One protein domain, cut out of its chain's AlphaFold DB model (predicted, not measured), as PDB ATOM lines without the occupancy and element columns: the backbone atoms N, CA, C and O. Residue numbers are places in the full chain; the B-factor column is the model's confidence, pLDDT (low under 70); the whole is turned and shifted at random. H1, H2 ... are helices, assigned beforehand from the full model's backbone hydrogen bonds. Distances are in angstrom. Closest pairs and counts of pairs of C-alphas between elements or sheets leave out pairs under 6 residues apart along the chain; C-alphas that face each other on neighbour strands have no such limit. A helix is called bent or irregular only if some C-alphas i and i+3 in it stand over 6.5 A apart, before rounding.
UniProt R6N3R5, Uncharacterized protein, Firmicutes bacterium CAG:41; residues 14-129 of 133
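This is residues 14 to 129 of the 133 residues of an uncharacterized protein of Firmicutes bacterium CAG:41 (UniProt R6N3R5). H2 and H1 form a long helical hairpin, a rod; near the last residues of H2, short H3 folds back on it and H4 packs on it, while at the other end residues 49 to 56 stick out. The 116 printed residues hold four named helices, H1 to H4, all helix; the whole is loose, radius of gyration of the C-alphas 18.6 A, spanning 64 by 24 by 18 A.

Find C-alpha 51 at (279.599, 238.107, 344.283); H2 runs 59.7 A to residue 91. H1, residues 14 to 43, 44.0 A, begins at (287.287, 276.956, 387.245). H3 is residues 94 to 99, 10.3 A. H4, residues 114 to 128, 20.0 A, is irregular: C-alphas 121 and 124 are 7.4 A apart.

From the hub H2, residues 68 to 83 touch H1 at a shallow tilt of 3 degrees, opposite ways; the closest C-alphas, Tyr 26 and Phe 79, are 6.7 A apart. Residues 80 to 88 touch H3, a second hairpin, closest at C-alphas Cys 84 and Leu 96, 5.5 A. Residues 80 to 87 touch residues 117 to 122 of H4, the same way at 28 degrees, closest at C-alphas Ile 80 and Val 117, 6.4 A. H1 and H3 are apart. Each O i to N i+4 pair is within hydrogen-bond range in H1, 35 of 37 in H2, 8 of 11 in H4 and 0 of 2 in H3, where 2 of 3 O i to N i+3 pairs are.

The farthest C-alphas, Gly 50 and Lys 129, are 63.9 A apart. The printed part has no cut; H3 to H4 is a long link. Look for pLDDT under 70 in 36 residues, among them 40 to 58.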
ATOM      1  N   GLU A  14     288.584 277.618 387.408       94.31
ATOM      2  CA  GLU A  14     287.287 276.956 387.245       94.31
ATOM      3  C   GLU A  14     286.981 276.658 385.772       94.31
ATOM      4  O   GLU A  14     286.523 275.560 385.455       94.31
ATOM      5  N   ASP A  15     287.316 277.581 384.861       94.56
ATOM      6  CA  ASP A  15     287.167 277.324 383.424       94.56
ATOM      7  C   ASP A  15     288.075 276.165 382.990       94.56
ATOM      8  O   ASP A  15     287.653 275.298 382.229       94.56
ATOM      9  N   LYS A  16     289.315 276.115 383.500       94.25
ATOM     10  CA  LYS A  16     290.256 275.029 383.189       94.25
ATOM     11  C   LYS A  16     289.727 273.677 383.661       94.25
ATOM     12  O   LYS A  16     289.721 272.741 382.870       94.25
ATOM     13  N   LYS A  17     289.217 273.580 384.895       95.00
ATOM     14  CA  LYS A  17     288.610 272.341 385.418       95.00
ATOM     15  C   LYS A  17     287.438 271.865 384.568       95.00
ATOM     16  O   LYS A  17     287.332 270.673 384.286       95.00
ATOM     17  N   PHE A  18     286.565 272.786 384.166       95.62
ATOM     18  CA  PHE A  18     285.444 272.458 383.293       95.62
ATOM     19  C   PHE A  18     285.932 271.940 381.930       95.62
ATOM     20  O   PHE A  18     285.498 270.881 381.483       95.62
ATOM     21  N   LEU A  19     286.886 272.630 381.301       94.75
ATOM     22  CA  LEU A  19     287.426 272.233 379.999       94.75
ATOM     23  C   LEU A  19     288.184 270.898 380.053       94.75
ATOM     24  O   LEU A  19     288.069 270.103 379.124       94.75
ATOM     25  N   GLU A  20     288.914 270.615 381.137       94.31
ATOM     26  CA  GLU A  20     289.548 269.308 381.368       94.31
ATOM     27  C   GLU A  20     288.511 268.183 381.481       94.31
ATOM     28  O   GLU A  20     288.691 267.110 380.900       94.31
ATOM     29  N   TYR A  21     287.418 268.428 382.211       93.62
ATOM     30  CA  TYR A  21     286.324 267.471 382.359       93.62
ATOM     31  C   TYR A  21     285.648 267.169 381.014       93.62
ATOM     32  O   TYR A  21     285.540 266.002 380.632       93.62
ATOM     33  N   GLU A  22     285.267 268.208 380.267       92.56
ATOM     34  CA  GLU A  22     284.637 268.058 378.952       92.56
ATOM     35  C   GLU A  22     285.571 267.383 377.943       92.56
ATOM     36  O   GLU A  22     285.164 266.466 377.228       92.56
ATOM     37  N   GLN A  23     286.854 267.771 377.915       91.12
ATOM     38  CA  GLN A  23     287.844 267.140 377.042       91.12
ATOM     39  C   GLN A  23     287.960 265.642 377.332       91.12
ATOM     40  O   GLN A  23     288.001 264.835 376.402       91.12
ATOM     41  N   LYS A  24     287.988 265.251 378.611       90.75
ATOM     42  CA  LYS A  24     288.077 263.842 379.001       90.75
ATOM     43  C   LYS A  24     286.873 263.042 378.499       90.75
ATOM     44  O   LYS A  24     287.069 261.987 377.896       90.75
ATOM     45  N   ILE A  25     285.654 263.545 378.703       88.88
ATOM     46  CA  ILE A  25     284.424 262.883 378.237       88.88
ATOM     47  C   ILE A  25     284.415 262.757 376.716       88.88
ATOM     48  O   ILE A  25     284.079 261.696 376.179       88.88
ATOM     49  N   TYR A  26     284.808 263.820 376.017       87.31
ATOM     50  CA  TYR A  26     284.871 263.831 374.562       87.31
ATOM     51  C   TYR A  26     285.872 262.802 374.023       87.31
ATOM     52  O   TYR A  26     285.548 262.029 373.121       87.31
ATOM     53  N   GLU A  27     287.068 262.729 374.611       85.44
ATOM     54  CA  GLU A  27     288.095 261.759 374.225       85.44
ATOM     55  C   GLU A  27     287.695 260.309 374.531       85.44
ATOM     56  O   GLU A  27     287.987 259.416 373.731       85.44
ATOM     57  N   GLU A  28     287.047 260.051 375.671       86.69
ATOM     58  CA  GLU A  28     286.509 258.727 376.017       86.69
ATOM     59  C   GLU A  28     285.426 258.302 375.018       86.69
ATOM     60  O   GLU A  28     285.529 257.230 374.416       86.69
ATOM     61  N   SER A  29     284.476 259.194 374.732       82.44
ATOM     62  CA  SER A  29     283.406 258.959 373.755       82.44
ATOM     63  C   SER A  29     283.966 258.690 372.352       82.44
ATOM     64  O   SER A  29     283.572 257.733 371.681       82.44
ATOM     65  N   ALA A  30     284.943 259.488 371.908       79.06
ATOM     66  CA  ALA A  30     285.594 259.305 370.614       79.06
ATOM     67  C   ALA A  30     286.344 257.962 370.523       79.06
ATOM     68  O   ALA A  30     286.262 257.274 369.502       79.06
ATOM     69  N   LYS A  31     287.047 257.549 371.591       82.44
ATOM     70  CA  LYS A  31     287.746 256.251 371.651       82.44
ATOM     71  C   LYS A  31     286.782 255.079 371.508       82.44
ATOM     72  O   LYS A  31     287.076 254.156 370.747       82.44
ATOM     73  N   GLU A  32     285.643 255.109 372.199       81.19
ATOM     74  CA  GLU A  32     284.640 254.041 372.120       81.19
ATOM     75  C   GLU A  32     284.081 253.884 370.703       81.19
ATOM     76  O   GLU A  32     283.995 252.766 370.190       81.19
ATOM     77  N   ILE A  33     283.793 254.997 370.024       76.81
ATOM     78  CA  ILE A  33     283.271 254.993 368.650       76.81
ATOM     79  C   ILE A  33     284.305 254.482 367.657       76.81
ATOM     80  O   ILE A  33     283.986 253.645 366.812       76.81
ATOM     81  N   ILE A  34     285.560 254.921 367.778       75.69
ATOM     82  CA  ILE A  34     286.653 254.421 366.935       75.69
ATOM     83  C   ILE A  34     286.858 252.915 367.168       75.69
ATOM     84  O   ILE A  34     287.066 252.161 366.214       75.69
ATOM     85  N   ALA A  35     286.772 252.447 368.416       79.69
ATOM     86  CA  ALA A  35     286.890 251.029 368.745       79.69
ATOM     87  C   ALA A  35     285.712 250.198 368.210       79.69
ATOM     88  O   ALA A  35     285.904 249.046 367.815       79.69
ATOM     89  N   LEU A  36     284.496 250.750 368.195       73.19
ATOM     90  CA  LEU A  36     283.334 250.130 367.553       73.19
ATOM     91  C   LEU A  36     283.514 250.063 366.032       73.19
ATOM     92  O   LEU A  36     283.326 248.994 365.457       73.19
ATOM     93  N   TYR A  37     283.970 251.151 365.399       72.31
ATOM     94  CA  TYR A  37     284.257 251.186 363.962       72.31
ATOM     95  C   TYR A  37     285.246 250.094 363.547       72.31
ATOM     96  O   TYR A  37     284.952 249.301 362.655       72.31
ATOM     97  N   ARG A  38     286.391 250.005 364.240       73.00
ATOM     98  CA  ARG A  38     287.423 248.994 363.956       73.00
ATOM     99  C   ARG A  38     286.902 247.570 364.135       73.00
ATOM    100  O   ARG A  38     287.112 246.736 363.265       73.00
ATOM    101  N   ARG A  39     286.154 247.299 365.214       70.38
ATOM    102  CA  ARG A  39     285.543 245.975 365.446       70.38
ATOM    103  C   ARG A  39     284.577 245.569 364.333       70.38
ATOM    104  O   ARG A  39     284.537 244.393 363.977       70.38
ATOM    105  N   CYS A  40     283.816 246.515 363.785       66.69
ATOM    106  CA  CYS A  40     282.951 246.258 362.638       66.69
ATOM    107  C   CYS A  40     283.744 246.045 361.337       66.69
ATOM    108  O   CYS A  40     283.358 245.198 360.538       66.69
ATOM    109  N   GLU A  41     284.851 246.758 361.113       65.94
ATOM    110  CA  GLU A  41     285.715 246.505 359.948       65.94
ATOM    111  C   GLU A  41     286.412 245.135 360.010       65.94
ATOM    112  O   GLU A  41     286.551 244.483 358.973       65.94
ATOM    113  N   ASP A  42     286.832 244.690 361.199       65.69
ATOM    114  CA  ASP A  42     287.580 243.439 361.380       65.69
ATOM    115  C   ASP A  42     286.686 242.192 361.330       65.69
ATOM    116  O   ASP A  42     287.050 241.213 360.679       65.69
ATOM    117  N   LYS A  43     285.496 242.221 361.954       61.44
ATOM    118  CA  LYS A  43     284.558 241.078 361.942       61.44
ATOM    119  C   LYS A  43     284.073 240.693 360.547       61.44
ATOM    120  O   LYS A  43     283.764 239.537 360.321       61.44
ATOM    121  N   HIS A  44     283.987 241.643 359.622       57.09
ATOM    122  CA  HIS A  44     283.306 241.425 358.344       57.09
ATOM    123  C   HIS A  44     284.262 241.238 357.159       57.09
ATOM    124  O   HIS A  44     283.815 241.143 356.020       57.09
ATOM    125  N   LYS A  45     285.577 241.145 357.419       57.09
ATOM    126  CA  LYS A  45     286.564 240.631 356.453       57.09
ATOM    127  C   LYS A  45     286.573 239.097 356.361       57.09
ATOM    128  O   LYS A  45     287.164 238.592 355.415       57.09
ATOM    129  N   SER A  46     285.962 238.367 357.306       55.62
ATOM    130  CA  SER A  46     285.947 236.891 357.291       55.62
ATOM    131  C   SER A  46     284.775 236.256 356.540       55.62
ATOM    132  O   SER A  46     284.837 235.059 356.290       55.62
ATOM    133  N   ASP A  47     283.739 237.021 356.175       54.66
ATOM    134  CA  ASP A  47     282.432 236.459 355.782       54.66
ATOM    135  C   ASP A  47     282.070 236.652 354.289       54.66
ATOM    136  O   ASP A  47     280.936 236.396 353.903       54.66
ATOM    137  N   CYS A  48     282.981 237.127 353.429       55.34
ATOM    138  CA  CYS A  48     282.657 237.479 352.034       55.34
ATOM    139  C   CYS A  48     283.361 236.576 351.005       55.34
ATOM    140  O   CYS A  48     284.424 236.940 350.507       55.34
ATOM    141  N   ASP A  49     282.727 235.454 350.643       56.78
ATOM    142  CA  ASP A  49     283.203 234.501 349.617       56.78
ATOM    143  C   ASP A  49     282.362 234.503 348.309       56.78
ATOM    144  O   ASP A  49     282.587 233.678 347.423       56.78
ATOM    145  N   GLY A  50     281.408 235.434 348.122       55.56
ATOM    146  CA  GLY A  50     280.497 235.452 346.958       55.56
ATOM    147  C   GLY A  50     280.211 236.832 346.339       55.56
ATOM    148  O   GLY A  50     280.238 237.858 347.011       55.56
ATOM    149  N   GLN A  51     279.909 236.870 345.030       56.31
ATOM    150  CA  GLN A  51     279.599 238.107 344.283       56.31
ATOM    151  C   GLN A  51     278.260 238.766 344.674       56.31
ATOM    152  O   GLN A  51     278.184 239.994 344.663       56.31
ATOM    153  N   ASP A  52     277.235 237.992 345.052       56.69
ATOM    154  CA  ASP A  52     275.947 238.534 345.536       56.69
ATOM    155  C   ASP A  52     276.073 239.156 346.939       56.69
ATOM    156  O   ASP A  52     275.434 240.169 347.243       56.69
ATOM    157  N   ASP A  53     276.992 238.635 347.758       59.50
ATOM    158  CA  ASP A  53     277.335 239.217 349.057       59.50
ATOM    159  C   ASP A  53     278.039 240.569 348.908       59.50
ATOM    160  O   ASP A  53     277.923 241.417 349.787       59.50
ATOM    161  N   TYR A  54     278.714 240.835 347.782       62.56
ATOM    162  CA  TYR A  54     279.476 242.070 347.587       62.56
ATOM    163  C   TYR A  54     278.590 243.327 347.487       62.56
ATOM    164  O   TYR A  54     278.945 244.385 348.019       62.56
ATOM    165  N   LEU A  55     277.423 243.242 346.833       63.97
ATOM    166  CA  LEU A  55     276.512 244.388 346.720       63.97
ATOM    167  C   LEU A  55     275.839 244.691 348.066       63.97
ATOM    168  O   LEU A  55     275.844 245.846 348.499       63.97
ATOM    169  N   GLN A  56     275.337 243.666 348.766       63.78
ATOM    170  CA  GLN A  56     274.804 243.827 350.125       63.78
ATOM    171  C   GLN A  56     275.882 244.325 351.100       63.78
ATOM    172  O   GLN A  56     275.628 245.239 351.889       63.78
ATOM    173  N   TYR A  57     277.114 243.825 350.970       63.66
ATOM    174  CA  TYR A  57     278.294 244.297 351.695       63.66
ATOM    175  C   TYR A  57     278.561 245.789 351.459       63.66
ATOM    176  O   TYR A  57     278.789 246.541 352.410       63.66
ATOM    177  N   SER A  58     278.496 246.251 350.208       66.00
ATOM    178  CA  SER A  58     278.750 247.656 349.870       66.00
ATOM    179  C   SER A  58     277.715 248.608 350.489       66.00
ATOM    180  O   SER A  58     278.092 249.644 351.047       66.00
ATOM    181  N   LEU A  59     276.432 248.224 350.480       70.88
ATOM    182  CA  LEU A  59     275.334 248.995 351.068       70.88
ATOM    183  C   LEU A  59     275.421 249.036 352.595       70.88
ATOM    184  O   LEU A  59     275.299 250.107 353.193       70.88
ATOM    185  N   LEU A  60     275.692 247.896 353.235       68.88
ATOM    186  CA  LEU A  60     275.836 247.818 354.688       68.88
ATOM    187  C   LEU A  60     277.055 248.621 355.173       68.88
ATOM    188  O   LEU A  60     276.963 249.370 356.148       68.88
ATOM    189  N   ARG A  61     278.183 248.542 354.453       67.81
ATOM    190  CA  ARG A  61     279.389 249.336 354.730       67.81
ATOM    191  C   ARG A  61     279.128 250.832 354.582       67.81
ATOM    192  O   ARG A  61     279.619 251.618 355.394       67.81
ATOM    193  N   PHE A  62     278.371 251.231 353.561       71.44
ATOM    194  CA  PHE A  62     277.954 252.618 353.381       71.44
ATOM    195  C   PHE A  62     277.073 253.087 354.549       71.44
ATOM    196  O   PHE A  62     277.379 254.106 355.166       71.44
ATOM    197  N   ALA A  63     276.052 252.311 354.926       74.19
ATOM    198  CA  ALA A  63     275.159 252.630 356.040       74.19
ATOM    199  C   ALA A  63     275.906 252.751 357.382       74.19
ATOM    200  O   ALA A  63     275.690 253.704 358.130       74.19
ATOM    201  N   LEU A  64     276.837 251.837 357.673       72.69
ATOM    202  CA  LEU A  64     277.656 251.886 358.887       72.69
ATOM    203  C   LEU A  64     278.543 253.138 358.930       72.69
ATOM    204  O   LEU A  64     278.595 253.819 359.954       72.69
ATOM    205  N   LYS A  65     279.213 253.468 357.819       71.81
ATOM    206  CA  LYS A  65     280.031 254.686 357.719       71.81
ATOM    207  C   LYS A  65     279.197 255.949 357.923       71.81
ATOM    208  O   LYS A  65     279.631 256.841 358.645       71.81
ATOM    209  N   MET A  66     277.997 256.003 357.342       74.06
ATOM    210  CA  MET A  66     277.063 257.115 357.537       74.06
ATOM    211  C   MET A  66     276.620 257.235 358.999       74.06
ATOM    212  O   MET A  66     276.654 258.327 359.559       74.06
ATOM    213  N   ASN A  67     276.277 256.119 359.649       77.19
ATOM    214  CA  ASN A  67     275.884 256.114 361.059       77.19
ATOM    215  C   ASN A  67     277.016 256.591 361.974       77.19
ATOM    216  O   ASN A  67     276.782 257.398 362.867       77.19
ATOM    217  N   ILE A  68     278.248 256.151 361.728       74.75
ATOM    218  CA  ILE A  68     279.406 256.576 362.523       74.75
ATOM    219  C   ILE A  68     279.730 258.047 362.277       74.75
ATOM    220  O   ILE A  68     279.970 258.774 363.234       74.75
ATOM    221  N   SER A  69     279.652 258.521 361.030       73.94
ATOM    222  CA  SER A  69     279.802 259.949 360.727       73.94
ATOM    223  C   SER A  69     278.737 260.799 361.430       73.94
ATOM    224  O   SER A  69     279.073 261.842 361.996       73.94
ATOM    225  N   ASN A  70     277.484 260.337 361.479       77.88
ATOM    226  CA  ASN A  70     276.407 261.008 362.213       77.88
ATOM    227  C   ASN A  70     276.676 261.044 363.722       77.88
ATOM    228  O   ASN A  70     276.546 262.095 364.342       77.88
ATOM    229  N   VAL A  71     277.091 259.922 364.316       78.69
ATOM    230  CA  VAL A  71     277.406 259.854 365.750       78.69
ATOM    231  C   VAL A  71     278.592 260.761 366.098       78.69
ATOM    232  O   VAL A  71     278.495 261.536 367.047       78.69
ATOM    233  N   CYS A  72     279.669 260.739 365.307       77.00
ATOM    234  CA  CYS A  72     280.810 261.643 365.486       77.00
ATOM    235  C   CYS A  72     280.384 263.114 365.392       77.00
ATOM    236  O   CYS A  72     280.735 263.912 366.261       77.00
ATOM    237  N   SER A  73     279.576 263.459 364.382       77.88
ATOM    238  CA  SER A  73     279.055 264.819 364.203       77.88
ATOM    239  C   SER A  73     278.209 265.259 365.399       77.88
ATOM    240  O   SER A  73     278.349 266.387 365.870       77.88
ATOM    241  N   ASN A  74     277.370 264.370 365.937       81.12
ATOM    242  CA  ASN A  74     276.530 264.662 367.098       81.12
ATOM    243  C   ASN A  74     277.361 264.913 368.358       81.12
ATOM    244  O   ASN A  74     277.113 265.882 369.068       81.12
ATOM    245  N   ILE A  75     278.362 264.077 368.629       82.38
ATOM    246  CA  ILE A  75     279.202 264.220 369.827       82.38
ATOM    247  C   ILE A  75     280.058 265.477 369.751       82.38
ATOM    248  O   ILE A  75     280.190 266.194 370.736       82.38
ATOM    249  N   GLN A  76     280.570 265.805 368.569       82.44
ATOM    250  CA  GLN A  76     281.264 267.066 368.337       82.44
ATOM    251  C   GLN A  76     280.345 268.279 368.497       82.44
ATOM    252  O   GLN A  76     280.739 269.257 369.124       82.44
ATOM    253  N   SER A  77     279.106 268.199 368.005       83.88
ATOM    254  CA  SER A  77     278.105 269.254 368.207       83.88
ATOM    255  C   SER A  77     277.799 269.461 369.692       83.88
ATOM    256  O   SER A  77     277.684 270.597 370.138       83.88
ATOM    257  N   ILE A  78     277.684 268.371 370.459       86.06
ATOM    258  CA  ILE A  78     277.465 268.398 371.911       86.06
ATOM    259  C   ILE A  78     278.659 269.041 372.620       86.06
ATOM    260  O   ILE A  78     278.459 269.967 373.394       86.06
ATOM    261  N   PHE A  79     279.884 268.625 372.294       88.81
ATOM    262  CA  PHE A  79     281.105 269.165 372.893       88.81
ATOM    263  C   PHE A  79     281.249 270.678 372.674       88.81
ATOM    264  O   PHE A  79     281.457 271.432 373.623       88.81
ATOM    265  N   ILE A  80     281.053 271.147 371.435       88.31
ATOM    266  CA  ILE A  80     281.081 272.582 371.113       88.31
ATOM    267  C   ILE A  80     279.975 273.322 371.873       88.31
ATOM    268  O   ILE A  80     280.227 274.367 372.476       88.31
ATOM    269  N   ARG A  81     278.751 272.778 371.865       89.00
ATOM    270  CA  ARG A  81     277.593 273.375 372.538       89.00
ATOM    271  C   ARG A  81     277.826 273.517 374.035       89.00
ATOM    272  O   ARG A  81     277.526 274.574 374.583       89.00
ATOM    273  N   ASP A  82     278.319 272.478 374.694       91.00
ATOM    274  CA  ASP A  82     278.460 272.456 376.148       91.00
ATOM    275  C   ASP A  82     279.558 273.434 376.594       91.00
ATOM    276  O   ASP A  82     279.336 274.213 377.524       91.00
ATOM    277  N   ILE A  83     280.657 273.537 375.833       92.75
ATOM    278  CA  ILE A  83     281.673 274.581 376.026       92.75
ATOM    279  C   ILE A  83     281.087 275.986 375.822       92.75
ATOM    280  O   ILE A  83     281.223 276.846 376.695       92.75
ATOM    281  N   CYS A  84     280.407 276.241 374.700       91.25
ATOM    282  CA  CYS A  84     279.825 277.557 374.416       91.25
ATOM    283  C   CYS A  84     278.794 277.961 375.477       91.25
ATOM    284  O   CYS A  84     278.789 279.098 375.951       91.25
ATOM    285  N   ARG A  85     277.948 277.015 375.894       91.56
ATOM    286  CA  ARG A  85     276.927 277.223 376.919       91.56
ATOM    287  C   ARG A  85     277.547 277.534 378.275       91.56
ATOM    288  O   ARG A  85     277.043 278.426 378.954       91.56
ATOM    289  N   TYR A  86     278.624 276.848 378.652       94.12
ATOM    290  CA  TYR A  86     279.349 277.153 379.880       94.12
ATOM    291  C   TYR A  86     279.816 278.608 379.882       94.12
ATOM    292  O   TYR A  86     279.419 279.368 380.759       94.12
ATOM    293  N   PHE A  87     280.556 279.039 378.858       92.56
ATOM    294  CA  PHE A  87     281.077 280.407 378.785       92.56
ATOM    295  C   PHE A  87     279.975 281.472 378.653       92.56
ATOM    296  O   PHE A  87     280.105 282.567 379.207       92.56
ATOM    297  N   PHE A  88     278.864 281.162 377.983       91.31
ATOM    298  CA  PHE A  88     277.667 282.006 378.000       91.31
ATOM    299  C   PHE A  88     277.157 282.216 379.433       91.31
ATOM    300  O   PHE A  88     276.957 283.355 379.856       91.31
ATOM    301  N   GLN A  89     276.991 281.132 380.193       90.56
ATOM    302  CA  GLN A  89     276.407 281.163 381.536       90.56
ATOM    303  C   GLN A  89     277.352 281.748 382.590       90.56
ATOM    304  O   GLN A  89     276.914 282.526 383.435       90.56
ATOM    305  N   THR A  90     278.638 281.396 382.555       91.50
ATOM    306  CA  THR A  90     279.607 281.758 383.601       91.50
ATOM    307  C   THR A  90     280.327 283.072 383.320       91.50
ATOM    308  O   THR A  90     280.638 283.813 384.253       91.50
ATOM    309  N   ARG A  91     280.578 283.400 382.045       88.69
ATOM    310  CA  ARG A  91     281.285 284.629 381.636       88.69
ATOM    311  C   ARG A  91     280.379 285.669 380.975       88.69
ATOM    312  O   ARG A  91     280.864 286.745 380.605       88.69
ATOM    313  N   GLY A  92     279.086 285.377 380.811       88.12
ATOM    314  CA  GLY A  92     278.106 286.310 380.250       88.12
ATOM    315  C   GLY A  92     278.427 286.724 378.813       88.12
ATOM    316  O   GLY A  92     278.330 287.904 378.480       88.12
ATOM    317  N   ILE A  93     278.920 285.799 377.987       89.44
ATOM    318  CA  ILE A  93     279.240 286.050 376.571       89.44
ATOM    319  C   ILE A  93     277.992 285.729 375.745       89.44
ATOM    320  O   ILE A  93     277.770 284.577 375.377       89.44
ATOM    321  N   LYS A  94     277.134 286.730 375.519       87.19
ATOM    322  CA  LYS A  94     275.798 286.549 374.917       87.19
ATOM    323  C   LYS A  94     275.858 286.028 373.483       87.19
ATOM    324  O   LYS A  94     274.986 285.281 373.062       87.19
ATOM    325  N   GLU A  95     276.924 286.355 372.768       86.44
ATOM    326  CA  GLU A  95     277.204 285.907 371.406       86.44
ATOM    327  C   GLU A  95     277.339 284.385 371.303       86.44
ATOM    328  O   GLU A  95     277.219 283.839 370.211       86.44
ATOM    329  N   LEU A  96     277.573 283.686 372.420       86.25
ATOM    330  CA  LEU A  96     277.649 282.226 372.449       86.25
ATOM    331  C   LEU A  96     276.276 281.537 372.514       86.25
ATOM    332  O   LEU A  96     276.193 280.333 372.271       86.25
ATOM    333  N   GLU A  97     275.192 282.273 372.785       80.12
ATOM    334  CA  GLU A  97     273.827 281.729 372.861       80.12
ATOM    335  C   GLU A  97     273.378 281.101 371.531       80.12
ATOM    336  O   GLU A  97     272.676 280.089 371.516       80.12
ATOM    337  N   VAL A  98     273.854 281.638 370.402       73.94
ATOM    338  CA  VAL A  98     273.504 281.162 369.052       73.94
ATOM    339  C   VAL A  98     274.012 279.751 368.746       73.94
ATOM    340  O   VAL A  98     273.490 279.105 367.844       73.94
ATOM    341  N   PHE A  99     274.990 279.244 369.504       68.75
ATOM    342  CA  PHE A  99     275.537 277.893 369.334       68.75
ATOM    343  C   PHE A  99     274.802 276.841 370.183       68.75
ATOM    344  O   PHE A  99     275.123 275.653 370.128       68.75
ATOM    345  N   ALA A 100     273.787 277.254 370.954       55.53
ATOM    346  CA  ALA A 100     272.993 276.366 371.797       55.53
ATOM    347  C   ALA A 100     272.096 275.359 371.029       55.53
ATOM    348  O   ALA A 100     271.981 274.224 371.504       55.53
ATOM    349  N   PRO A 101     271.469 275.678 369.872       52.69
ATOM    350  CA  PRO A 101     270.466 274.800 369.267       52.69
ATOM    351  C   PRO A 101     270.964 273.992 368.049       52.69
ATOM    352  O   PRO A 101     270.251 273.900 367.063       52.69
ATOM    353  N   GLN A 102     272.101 273.294 368.166       54.75
ATOM    354  CA  GLN A 102     272.780 272.492 367.117       54.75
ATOM    355  C   GLN A 102     273.787 273.316 366.307       54.75
ATOM    356  O   GLN A 102     273.470 273.919 365.287       54.75
ATOM    357  N   CYS A 103     275.036 273.315 366.771       57.28
ATOM    358  CA  CYS A 103     276.153 273.830 365.996       57.28
ATOM    359  C   CYS A 103     276.356 272.917 364.774       57.28
ATOM    360  O   CYS A 103     276.732 271.755 364.937       57.28
ATOM    361  N   GLU A 104     276.081 273.404 363.560       54.12
ATOM    362  CA  GLU A 104     276.429 272.660 362.347       54.12
ATOM    363  C   GLU A 104     277.950 272.511 362.288       54.12
ATOM    364  O   GLU A 104     278.691 273.468 362.078       54.12
ATOM    365  N   VAL A 105     278.427 271.287 362.502       56.53
ATOM    366  CA  VAL A 105     279.846 270.969 362.380       56.53
ATOM    367  C   VAL A 105     280.264 271.181 360.922       56.53
ATOM    368  O   VAL A 105     279.911 270.383 360.050       56.53
ATOM    369  N   LEU A 106     281.044 272.241 360.672       52.06
ATOM    370  CA  LEU A 106     281.575 272.640 359.358       52.06
ATOM    371  C   LEU A 106     282.312 271.501 358.631       52.06
ATOM    372  O   LEU A 106     282.374 271.484 357.403       52.06
ATOM    373  N   ASN A 107     282.849 270.523 359.371       52.97
ATOM    374  CA  ASN A 107     283.498 269.349 358.801       52.97
ATOM    375  C   ASN A 107     283.129 268.047 359.537       52.97
ATOM    376  O   ASN A 107     283.827 267.608 360.447       52.97
ATOM    377  N   LYS A 108     282.062 267.377 359.078       54.84
ATOM    378  CA  LYS A 108     281.532 266.101 359.620       54.84
ATOM    379  C   LYS A 108     282.497 264.908 359.567       54.84
ATOM    380  O   LYS A 108     282.174 263.819 360.043       54.84
ATOM    381  N   THR A 109     283.664 265.084 358.946       51.75
ATOM    382  CA  THR A 109     284.696 264.045 358.819       51.75
ATOM    383  C   THR A 109     285.885 264.250 359.754       51.75
ATOM    384  O   THR A 109     286.723 263.356 359.860       51.75
ATOM    385  N   LYS A 110     285.959 265.389 360.460       61.41
ATOM    386  CA  LYS A 110     287.071 265.721 361.353       61.41
ATOM    387  C   LYS A 110     286.574 265.974 362.777       61.41
ATOM    388  O   LYS A 110     285.897 266.965 363.031       61.41
ATOM    389  N   ILE A 111     286.987 265.097 363.690       69.31
ATOM    390  CA  ILE A 111     286.861 265.268 365.143       69.31
ATOM    391  C   ILE A 111     287.772 266.436 365.546       69.31
ATOM    392  O   ILE A 111     288.984 266.351 365.339       69.31
ATOM    393  N   LEU A 112     287.194 267.525 366.058       74.75
ATOM    394  CA  LEU A 112     287.953 268.691 366.521       74.75
ATOM    395  C   LEU A 112     288.494 268.452 367.929       74.75
ATOM    396  O   LEU A 112     287.782 267.965 368.802       74.75
ATOM    397  N   MET A 113     289.746 268.833 368.158       85.56
ATOM    398  CA  MET A 113     290.345 268.837 369.493       85.56
ATOM    399  C   MET A 113     289.896 270.067 370.291       85.56
ATOM    400  O   MET A 113     289.474 271.067 369.708       85.56
ATOM    401  N   LEU A 114     290.056 270.029 371.621       89.69
ATOM    402  CA  LEU A 114     289.729 271.163 372.497       89.69
ATOM    403  C   LEU A 114     290.381 272.473 372.023       89.69
ATOM    404  O   LEU A 114     289.696 273.484 371.962       89.69
ATOM    405  N   ASP A 115     291.655 272.438 371.619       90.25
ATOM    406  CA  ASP A 115     292.364 273.611 371.082       90.25
ATOM    407  C   ASP A 115     291.656 274.237 369.875       90.25
ATOM    408  O   ASP A 115     291.578 275.455 369.759       90.25
ATOM    409  N   GLU A 116     291.111 273.415 368.981       88.12
ATOM    410  CA  GLU A 116     290.441 273.909 367.778       88.12
ATOM    411  C   GLU A 116     289.079 274.516 368.127       88.12
ATOM    412  O   GLU A 116     288.750 275.602 367.653       88.12
ATOM    413  N   VAL A 117     288.318 273.863 369.013       88.25
ATOM    414  CA  VAL A 117     287.037 274.394 369.505       88.25
ATOM    415  C   VAL A 117     287.251 275.695 370.280       88.25
ATOM    416  O   VAL A 117     286.508 276.662 370.116       88.25
ATOM    417  N   PHE A 118     288.280 275.749 371.117       90.69
ATOM    418  CA  PHE A 118     288.576 276.936 371.899       90.69
ATOM    419  C   PHE A 118     288.945 278.121 371.004       90.69
ATOM    420  O   PHE A 118     288.406 279.213 371.182       90.69
ATOM    421  N   ASP A 119     289.809 277.905 370.017       88.50
ATOM    422  CA  ASP A 119     290.291 278.963 369.130       88.50
ATOM    423  C   ASP A 119     289.188 279.493 368.213       88.50
ATOM    424  O   ASP A 119     289.087 280.702 368.001       88.50
ATOM    425  N   GLU A 120     288.338 278.602 367.706       86.12
ATOM    426  CA  GLU A 120     287.276 278.952 366.765       86.12
ATOM    427  C   GLU A 120     286.078 279.625 367.455       86.12
ATOM    428  O   GLU A 120     285.537 280.616 366.947       86.12
ATOM    429  N   TYR A 121     285.685 279.132 368.636       87.19
ATOM    430  CA  TYR A 121     284.431 279.539 369.273       87.19
ATOM    431  C   TYR A 121     284.616 280.440 370.493       87.19
ATOM    432  O   TYR A 121     283.739 281.260 370.747       87.19
ATOM    433  N   ILE A 122     285.720 280.343 371.242       90.88
ATOM    434  CA  ILE A 122     285.828 280.971 372.572       90.88
ATOM    435  C   ILE A 122     286.873 282.088 372.628       90.88
ATOM    436  O   ILE A 122     286.566 283.177 373.117       90.88
ATOM    437  N   ARG A 123     288.090 281.848 372.123       90.50
ATOM    438  CA  ARG A 123     289.268 282.711 372.325       90.50
ATOM    439  C   ARG A 123     288.984 284.183 372.020       90.50
ATOM    440  O   ARG A 123     289.229 285.038 372.867       90.50
ATOM    441  N   LYS A 124     288.374 284.464 370.864       88.69
ATOM    442  CA  LYS A 124     288.059 285.831 370.412       88.69
ATOM    443  C   LYS A 124     287.211 286.636 371.405       88.69
ATOM    444  O   LYS A 124     287.375 287.846 371.504       88.69
ATOM    445  N   TYR A 125     286.323 285.982 372.155       88.69
ATOM    446  CA  TYR A 125     285.443 286.658 373.114       88.69
ATOM    447  C   TYR A 125     286.110 286.892 374.469       88.69
ATOM    448  O   TYR A 125     285.735 287.814 375.192       88.69
ATOM    449  N   LEU A 126     287.090 286.063 374.828       87.12
ATOM    450  CA  LEU A 126     287.890 286.267 376.032       87.12
ATOM    451  C   LEU A 126     288.943 287.361 375.822       87.12
ATOM    452  O   LEU A 126     289.170 288.155 376.731       87.12
ATOM    453  N   GLU A 127     289.529 287.432 374.625       84.94
ATOM    454  CA  GLU A 127     290.504 288.461 374.242       84.94
ATOM    455  C   GLU A 127     289.835 289.818 373.958       84.94
ATOM    456  O   GLU A 127     290.292 290.844 374.454       84.94
ATOM    457  N   GLY A 128     288.706 289.837 373.236       69.31
ATOM    458  CA  GLY A 128     288.021 291.075 372.831       69.31
ATOM    459  C   GLY A 128     287.334 291.857 373.959       69.31
ATOM    460  O   GLY A 128     287.119 293.057 373.825       69.31
ATOM    461  N   LYS A 129     287.029 291.233 375.109       60.34
ATOM    462  CA  LYS A 129     286.421 291.917 376.273       60.34
ATOM    463  C   LYS A 129     287.364 292.905 376.996       60.34
ATOM    464  O   LYS A 129     286.967 293.466 378.018       60.34
TER     465      LYS A 129